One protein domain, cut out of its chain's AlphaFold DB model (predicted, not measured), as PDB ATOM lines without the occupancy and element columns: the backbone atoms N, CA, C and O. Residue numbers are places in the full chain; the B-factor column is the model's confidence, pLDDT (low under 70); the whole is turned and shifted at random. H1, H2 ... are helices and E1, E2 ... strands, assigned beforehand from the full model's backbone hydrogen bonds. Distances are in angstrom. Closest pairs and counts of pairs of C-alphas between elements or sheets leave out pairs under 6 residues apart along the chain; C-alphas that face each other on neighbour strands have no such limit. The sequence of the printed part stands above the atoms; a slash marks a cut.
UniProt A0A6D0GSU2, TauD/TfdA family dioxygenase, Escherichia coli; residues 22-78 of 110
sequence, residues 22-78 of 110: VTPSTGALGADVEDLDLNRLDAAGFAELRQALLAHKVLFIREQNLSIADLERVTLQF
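Overview. This is residues 22 to 78 of the 110 residues of the protein "TauD/TfdA family dioxygenase" of Escherichia coli (UniProt A0A6D0GSU2). A small three-stranded sheet, E1, E2 and E3, has the long helix H1 over one face, running along the strands, while no named helix covers the other face. The short helix H2 sits off to one end of the long axis, apart from H1, and the loop of the hairpin E1 and E2 makes the opposite end. The printed part has 57 residues with two named helices and three named strands, in the order E1, E2, H1, E3, H2; the sheet is mixed, with E1 antiparallel and E3 parallel to E2 between them. The class is mixed, helices and strands, and the whole is compact, with a radius of gyration of the C-alphas of 11.3 A, yet elongated, with spans of 34 by 20 by 17 A.

Arrangement. Start at E1, residues 22 to 24, which forms a hairpin with E2, residues 31 to 34; they are antiparallel at 156 degrees, and N 23 and O 32 are within hydrogen-bond range at 2.9 A. Go on to H1, residues 43 to 56, and then to E3, residues 59 to 61, which is parallel to E2 at 29 degrees, with N 33 and O 60 within hydrogen-bond range at 2.8 A. E1 and E3 are the edge strands. E2, H1 and E3 make a strand-helix-strand unit, two parallel neighbour strands with a helix between, and its crossover is right-handed. H1 is on the sheet at a height over the sheet of 10.2 A, giving two layers, a helix on one face of a sheet. It lies over E2 and only just not over E3, on which 2 of its C-alphas fall; on the local plane its line and that of E2 stand at 9 degrees, along the strands. The closest C-alphas of H1 and E2 are those of His 56 and Ala 31, 6.0 A apart. Last comes H2, residues 68 to 75, which is not on the sheet and is apart from E1, E2 and H1. In H1 and H2 every O i to N i+4 pair is within hydrogen-bond range.

Along the chain. Find C-alpha 22 at (-79.886, 33.407, 5.098), where E1 begins; it spans 6.6 A. E2 spans 9.7 A from Ala 31 to Glu 34. Find C-alpha 43 at (-77.321, 45.132, 17.592); from there H1 runs 19.7 A to His 56. E3 spans 6.4 A from Leu 59 to Ile 61. H2 runs 10.6 A from Ile 68 to C-alpha 75 at (-68.362, 35.757, 20.363).

Size, cuts and confidence. The two C-alphas farthest apart are those of Gly 27 and Ala 69, at 34.0 A. The printed part has no cut; the link from H1 to E3 is tight, the other three are short, and there is no long link. The mean pLDDT of the printed part is 95.9, and no printed residue is under 70.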
ATOM      1  N   VAL A  22     -80.137  34.757   4.566       97.94
ATOM      2  CA  VAL A  22     -79.886  33.407   5.098       97.94
ATOM      3  C   VAL A  22     -80.441  32.352   4.146       97.94
ATOM      4  O   VAL A  22     -81.645  32.309   3.894       97.94
ATOM      5  N   THR A  23     -79.574  31.465   3.660       97.25
ATOM      6  CA  THR A  23     -79.943  30.377   2.744       97.25
ATOM      7  C   THR A  23     -79.661  29.022   3.399       97.25
ATOM      8  O   THR A  23     -78.495  28.703   3.630       97.25
ATOM      9  N   PRO A  24     -80.684  28.194   3.705       96.25
ATOM     10  CA  PRO A  24     -80.473  26.859   4.265       96.25
ATOM     11  C   PRO A  24     -79.597  25.985   3.357       96.25
ATOM     12  O   PRO A  24     -79.924  25.787   2.188       96.25
ATOM     13  N   SER A  25     -78.519  25.418   3.901       94.06
ATOM     14  CA  SER A  25     -77.568  24.604   3.130       94.06
ATOM     15  C   SER A  25     -78.019  23.138   3.006       94.06
ATOM     16  O   SER A  25     -77.651  22.449   2.058       94.06
ATOM     17  N   THR A  26     -78.821  22.634   3.956       91.00
ATOM     18  CA  THR A  26     -79.401  21.272   3.935       91.00
ATOM     19  C   THR A  26     -80.829  21.255   4.500       91.00
ATOM     20  O   THR A  26     -81.319  22.273   4.976       91.00
ATOM     21  N   GLY A  27     -81.513  20.104   4.506       88.19
ATOM     22  CA  GLY A  27     -82.858  19.996   5.097       88.19
ATOM     23  C   GLY A  27     -82.898  19.990   6.635       88.19
ATOM     24  O   GLY A  27     -83.891  20.406   7.232       88.19
ATOM     25  N   ALA A  28     -81.840  19.528   7.308       88.81
ATOM     26  CA  ALA A  28     -81.873  19.313   8.761       88.81
ATOM     27  C   ALA A  28     -81.205  20.432   9.574       88.81
ATOM     28  O   ALA A  28     -81.684  20.751  10.662       88.81
ATOM     29  N   LEU A  29     -80.124  21.024   9.056       93.19
ATOM     30  CA  LEU A  29     -79.359  22.100   9.701       93.19
ATOM     31  C   LEU A  29     -78.437  22.816   8.702       93.19
ATOM     32  O   LEU A  29     -78.229  22.342   7.583       93.19
ATOM     33  N   GLY A  30     -77.822  23.909   9.140       95.44
ATOM     34  CA  GLY A  30     -76.836  24.655   8.367       95.44
ATOM     35  C   GLY A  30     -77.485  25.713   7.485       95.44
ATOM     36  O   GLY A  30     -78.460  25.430   6.785       95.44
ATOM     37  N   ALA A  31     -76.934  26.919   7.493       97.56
ATOM     38  CA  ALA A  31     -77.294  27.957   6.540       97.56
ATOM     39  C   ALA A  31     -76.090  28.841   6.207       97.56
ATOM     40  O   ALA A  31     -75.320  29.200   7.097       97.56
ATOM     41  N   ASP A  32     -75.950  29.203   4.935       97.94
ATOM     42  CA  ASP A  32     -75.024  30.243   4.497       97.94
ATOM     43  C   ASP A  32     -75.664  31.611   4.782       97.94
ATOM     44  O   ASP A  32     -76.845  31.832   4.487       97.94
ATOM     45  N   VAL A  33     -74.896  32.510   5.396       98.06
ATOM     46  CA  VAL A  33     -75.328  33.863   5.754       98.06
ATOM     47  C   VAL A  33     -74.499  34.881   4.983       98.06
ATOM     48  O   VAL A  33     -73.267  34.842   4.991       98.06
ATOM     49  N   GLU A  34     -75.192  35.798   4.322       97.31
ATOM     50  CA  GLU A  34     -74.642  36.765   3.379       97.31
ATOM     51  C   GLU A  34     -75.179  38.178   3.674       97.31
ATOM     52  O   GLU A  34     -76.057  38.368   4.519       97.31
ATOM     53  N   ASP A  35     -74.650  39.170   2.953       96.19
ATOM     54  CA  ASP A  35     -74.988  40.599   3.067       96.19
ATOM     55  C   ASP A  35     -74.676  41.237   4.434       96.19
ATOM     56  O   ASP A  35     -75.316  42.208   4.836       96.19
ATOM     57  N   LEU A  36     -73.655  40.739   5.140       96.38
ATOM     58  CA  LEU A  36     -73.187  41.329   6.396       96.38
ATOM     59  C   LEU A  36     -71.659  41.417   6.501       96.38
ATOM     60  O   LEU A  36     -70.921  40.668   5.863       96.38
ATOM     61  N   ASP A  37     -71.206  42.306   7.381       97.19
ATOM     62  CA  ASP A  37     -69.822  42.406   7.848       97.19
ATOM     63  C   ASP A  37     -69.828  42.385   9.380       97.19
ATOM     64  O   ASP A  37     -70.328  43.312  10.025       97.19
ATOM     65  N   LEU A  38     -69.271  41.325   9.973       97.69
ATOM     66  CA  LEU A  38     -69.240  41.130  11.426       97.69
ATOM     67  C   LEU A  38     -68.434  42.211  12.164       97.69
ATOM     68  O   LEU A  38     -68.613  42.393  13.369       97.69
ATOM     69  N   ASN A  39     -67.575  42.959  11.466       96.56
ATOM     70  CA  ASN A  39     -66.851  44.082  12.058       96.56
ATOM     71  C   ASN A  39     -67.742  45.298  12.325       96.56
ATOM     72  O   ASN A  39     -67.393  46.151  13.141       96.56
ATOM     73  N   ARG A  40     -68.872  45.405  11.619       95.69
ATOM     74  CA  ARG A  40     -69.709  46.613  11.580       95.69
ATOM     75  C   ARG A  40     -71.185  46.342  11.845       95.69
ATOM     76  O   ARG A  40     -71.977  47.282  11.820       95.69
ATOM     77  N   LEU A  41     -71.546  45.081  12.068       96.50
ATOM     78  CA  LEU A  41     -72.915  44.662  12.322       96.50
ATOM     79  C   LEU A  41     -73.441  45.316  13.604       96.50
ATOM     80  O   LEU A  41     -72.764  45.342  14.633       96.50
ATOM     81  N   ASP A  42     -74.645  45.868  13.526       96.12
ATOM     82  CA  ASP A  42     -75.293  46.511  14.658       96.12
ATOM     83  C   ASP A  42     -76.033  45.494  15.543       96.12
ATOM     84  O   ASP A  42     -76.109  44.295  15.260       96.12
ATOM     85  N   ALA A  43     -76.599  45.980  16.648       96.06
ATOM     86  CA  ALA A  43     -77.321  45.132  17.592       96.06
ATOM     87  C   ALA A  43     -78.547  44.441  16.963       96.06
ATOM     88  O   ALA A  43     -78.883  43.322  17.352       96.06
ATOM     89  N   ALA A  44     -79.211  45.085  15.996       96.88
ATOM     90  CA  ALA A  44     -80.360  44.505  15.306       96.88
ATOM     91  C   ALA A  44     -79.930  43.341  14.400       96.88
ATOM     92  O   ALA A  44     -80.532  42.268  14.449       96.88
ATOM     93  N   GLY A  45     -78.835  43.512  13.657       97.38
ATOM     94  CA  GLY A  45     -78.229  42.457  12.856       97.38
ATOM     95  C   GLY A  45     -77.747  41.276  13.700       97.38
ATOM     96  O   GLY A  45     -78.024  40.129  13.354       97.38
ATOM     97  N   PHE A  46     -77.104  41.517  14.848       97.81
ATOM     98  CA  PHE A  46     -76.718  40.431  15.761       97.81
ATOM     99  C   PHE A  46     -77.924  39.701  16.365       97.81
ATOM    100  O   PHE A  46     -77.877  38.481  16.543       97.81
ATOM    101  N   ALA A  47     -79.025  40.407  16.641       96.69
ATOM    102  CA  ALA A  47     -80.257  39.774  17.098       96.69
ATOM    103  C   ALA A  47     -80.838  38.825  16.033       96.69
ATOM    104  O   ALA A  47     -81.214  37.697  16.366       96.69
ATOM    105  N   GLU A  48     -80.851  39.234  14.760       97.12
ATOM    106  CA  GLU A  48     -81.251  38.367  13.645       97.12
ATOM    107  C   GLU A  48     -80.285  37.197  13.453       97.12
ATOM    108  O   GLU A  48     -80.722  36.060  13.284       97.12
ATOM    109  N   LEU A  49     -78.976  37.431  13.574       97.56
ATOM    110  CA  LEU A  49     -77.971  36.376  13.474       97.56
ATOM    111  C   LEU A  49     -78.151  35.318  14.575       97.56
ATOM    112  O   LEU A  49     -78.046  34.119  14.318       97.56
ATOM    113  N   ARG A  50     -78.506  35.738  15.794       96.25
ATOM    114  CA  ARG A  50     -78.856  34.825  16.890       96.25
ATOM    115  C   ARG A  50     -80.130  34.034  16.591       96.25
ATOM    116  O   ARG A  50     -80.174  32.838  16.869       96.25
ATOM    117  N   GLN A  51     -81.163  34.668  16.034       95.25
ATOM    118  CA  GLN A  51     -82.383  33.966  15.614       95.25
ATOM    119  C   GLN A  51     -82.083  32.929  14.527       95.25
ATOM    120  O   GLN A  51     -82.513  31.780  14.651       95.25
ATOM    121  N   ALA A  52     -81.281  33.299  13.528       96.19
ATOM    122  CA  ALA A  52     -80.826  32.398  12.483       96.19
ATOM    123  C   ALA A  52     -80.035  31.221  13.067       96.19
ATOM    124  O   ALA A  52     -80.299  30.071  12.719       96.19
ATOM    125  N   LEU A  53     -79.133  31.462  14.021       95.50
ATOM    126  CA  LEU A  53     -78.371  30.396  14.673       95.50
ATOM    127  C   LEU A  53     -79.298  29.414  15.396       95.50
ATOM    128  O   LEU A  53     -79.140  28.203  15.269       95.50
ATOM    129  N   LEU A  54     -80.310  29.910  16.110       92.69
ATOM    130  CA  LEU A  54     -81.279  29.051  16.789       92.69
ATOM    131  C   LEU A  54     -82.153  28.263  15.809       92.69
ATOM    132  O   LEU A  54     -82.483  27.113  16.098       92.69
ATOM    133  N   ALA A  55     -82.511  28.828  14.657       92.44
ATOM    134  CA  ALA A  55     -83.292  28.141  13.630       92.44
ATOM    135  C   ALA A  55     -82.458  27.067  12.912       92.44
ATOM    136  O   ALA A  55     -82.832  25.891  12.893       92.44
ATOM    137  N   HIS A  56     -81.286  27.455  12.414       94.12
ATOM    138  CA  HIS A  56     -80.464  26.667  11.496       94.12
ATOM    139  C   HIS A  56     -79.368  25.849  12.189       94.12
ATOM    140  O   HIS A  56     -78.765  24.978  11.565       94.12
ATOM    141  N   LYS A  57     -79.143  26.066  13.492       93.12
ATOM    142  CA  LYS A  57     -78.184  25.375  14.381       93.12
ATOM    143  C   LYS A  57     -76.709  25.641  14.079       93.12
ATOM    144  O   LYS A  57     -75.917  25.756  15.005       93.12
ATOM    145  N   VAL A  58     -76.349  25.753  12.805       95.50
ATOM    146  CA  VAL A  58     -75.004  26.061  12.317       95.50
ATOM    147  C   VAL A  58     -75.132  27.132  11.243       95.50
ATOM    148  O   VAL A  58     -76.006  27.029  10.380       95.50
ATOM    149  N   LEU A  59     -74.274  28.147  11.292       97.19
ATOM    150  CA  LEU A  59     -74.225  29.224  10.309       97.19
ATOM    151  C   LEU A  59     -72.840  29.287   9.671       97.19
ATOM    152  O   LEU A  59     -71.831  29.154  10.364       97.19
ATOM    153  N   PHE A  60     -72.798  29.528   8.366       97.75
ATOM    154  CA  PHE A  60     -71.572  29.742   7.608       97.75
ATOM    155  C   PHE A  60     -71.531  31.198   7.148       97.75
ATOM    156  O   PHE A  60     -72.380  31.619   6.367       97.75
ATOM    157  N   ILE A  61     -70.558  31.966   7.638       97.69
ATOM    158  CA  ILE A  61     -70.378  33.382   7.290       97.69
ATOM    159  C   ILE A  61     -69.038  33.500   6.569       97.69
ATOM    160  O   ILE A  61     -67.984  33.293   7.169       97.69
ATOM    161  N   ARG A  62     -69.081  33.750   5.259       95.50
ATOM    162  CA  ARG A  62     -67.897  33.726   4.386       95.50
ATOM    163  C   ARG A  62     -67.266  35.109   4.262       95.50
ATOM    164  O   ARG A  62     -67.883  36.114   4.608       95.50
ATOM    165  N   GLU A  63     -66.034  35.134   3.754       96.00
ATOM    166  CA  GLU A  63     -65.306  36.365   3.412       96.00
ATOM    167  C   GLU A  63     -65.162  37.363   4.577       96.00
ATOM    168  O   GLU A  63     -65.145  38.576   4.380       96.00
ATOM    169  N   GLN A  64     -65.055  36.860   5.810       97.31
ATOM    170  CA  GLN A  64     -64.850  37.695   6.992       97.31
ATOM    171  C   GLN A  64     -63.358  37.801   7.299       97.31
ATOM    172  O   GLN A  64     -62.697  36.797   7.564       97.31
ATOM    173  N   ASN A  65     -62.835  39.024   7.298       96.88
ATOM    174  CA  ASN A  65     -61.502  39.309   7.812       96.88
ATOM    175  C   ASN A  65     -61.638  39.821   9.251       96.88
ATOM    176  O   ASN A  65     -62.075  40.953   9.464       96.88
ATOM    177  N   LEU A  66     -61.322  38.965  10.221       96.75
ATOM    178  CA  LEU A  66     -61.463  39.247  11.649       96.75
ATOM    179  C   LEU A  66     -60.100  39.126  12.322       96.75
ATOM    180  O   LEU A  66     -59.424  38.105  12.182       96.75
ATOM    181  N   SER A  67     -59.706  40.147  13.080       96.56
ATOM    182  CA  SER A  67     -58.614  39.998  14.041       96.56
ATOM    183  C   SER A  67     -59.050  39.112  15.215       96.56
ATOM    184  O   SER A  67     -60.237  38.834  15.404       96.56
ATOM    185  N   ILE A  68     -58.101  38.697  16.057       96.44
ATOM    186  CA  ILE A  68     -58.409  37.900  17.254       96.44
ATOM    187  C   ILE A  68     -59.348  38.674  18.199       96.44
ATOM    188  O   ILE A  68     -60.326  38.119  18.694       96.44
ATOM    189  N   ALA A  69     -59.127  39.983  18.354       95.75
ATOM    190  CA  ALA A  69     -60.006  40.845  19.140       95.75
ATOM    191  C   ALA A  69     -61.416  40.973  18.525       95.75
ATOM    192  O   ALA A  69     -62.407  41.087  19.249       95.75
ATOM    193  N   ASP A  70     -61.528  40.933  17.191       97.06
ATOM    194  CA  ASP A  70     -62.829  40.928  16.516       97.06
ATOM    195  C   ASP A  70     -63.580  39.611  16.762       97.06
ATOM    196  O   ASP A  70     -64.781  39.646  17.033       97.06
ATOM    197  N   LEU A  71     -62.886  38.464  16.738       96.62
ATOM    198  CA  LEU A  71     -63.464  37.156  17.078       96.62
ATOM    199  C   LEU A  71     -64.010  37.129  18.510       96.62
ATOM    200  O   LEU A  71     -65.128  36.661  18.738       96.62
ATOM    201  N   GLU A  72     -63.257  37.671  19.468       96.19
ATOM    202  CA  GLU A  72     -63.694  37.796  20.861       96.19
ATOM    203  C   GLU A  72     -64.934  38.700  20.974       96.19
ATOM    204  O   GLU A  72     -65.937  38.303  21.575       96.19
ATOM    205  N   ARG A  73     -64.923  39.879  20.330       96.50
ATOM    206  CA  ARG A  73     -66.072  40.805  20.315       96.50
ATOM    207  C   ARG A  73     -67.329  40.160  19.731       96.50
ATOM    208  O   ARG A  73     -68.414  40.348  20.281       96.50
ATOM    209  N   VAL A  74     -67.195  39.446  18.613       96.75
ATOM    210  CA  VAL A  74     -68.311  38.757  17.949       96.75
ATOM    211  C   VAL A  74     -68.849  37.645  18.842       96.75
ATOM    212  O   VAL A  74     -70.060  37.559  19.032       96.75
ATOM    213  N   THR A  75     -67.973  36.837  19.442       95.69
ATOM    214  CA  THR A  75     -68.362  35.757  20.363       95.69
ATOM    215  C   THR A  75     -69.209  36.284  21.523       95.69
ATOM    216  O   THR A  75     -70.248  35.702  21.838       95.69
ATOM    217  N   LEU A  76     -68.840  37.437  22.088       95.94
ATOM    218  CA  LEU A  76     -69.577  38.072  23.185       95.94
ATOM    219  C   LEU A  76     -71.007  38.504  22.821       95.94
ATOM    220  O   LEU A  76     -71.831  38.685  23.715       95.94
ATOM    221  N   GLN A  77     -71.345  38.628  21.532       95.94
ATOM    222  CA  GLN A  77     -72.728  38.881  21.099       95.94
ATOM    223  C   GLN A  77     -73.640  37.659  21.303       95.94
ATOM    224  O   GLN A  77     -74.864  37.795  21.330       95.94
ATOM    225  N   PHE A  78     -73.061  36.465  21.460       93.88
ATOM    226  CA  PHE A  78     -73.794  35.211  21.650       93.88
ATOM    227  C   PHE A  78     -73.851  34.751  23.111       93.88
ATOM    228  O   PHE A  78     -74.712  33.936  23.450       93.88
TER     229      PHE A  78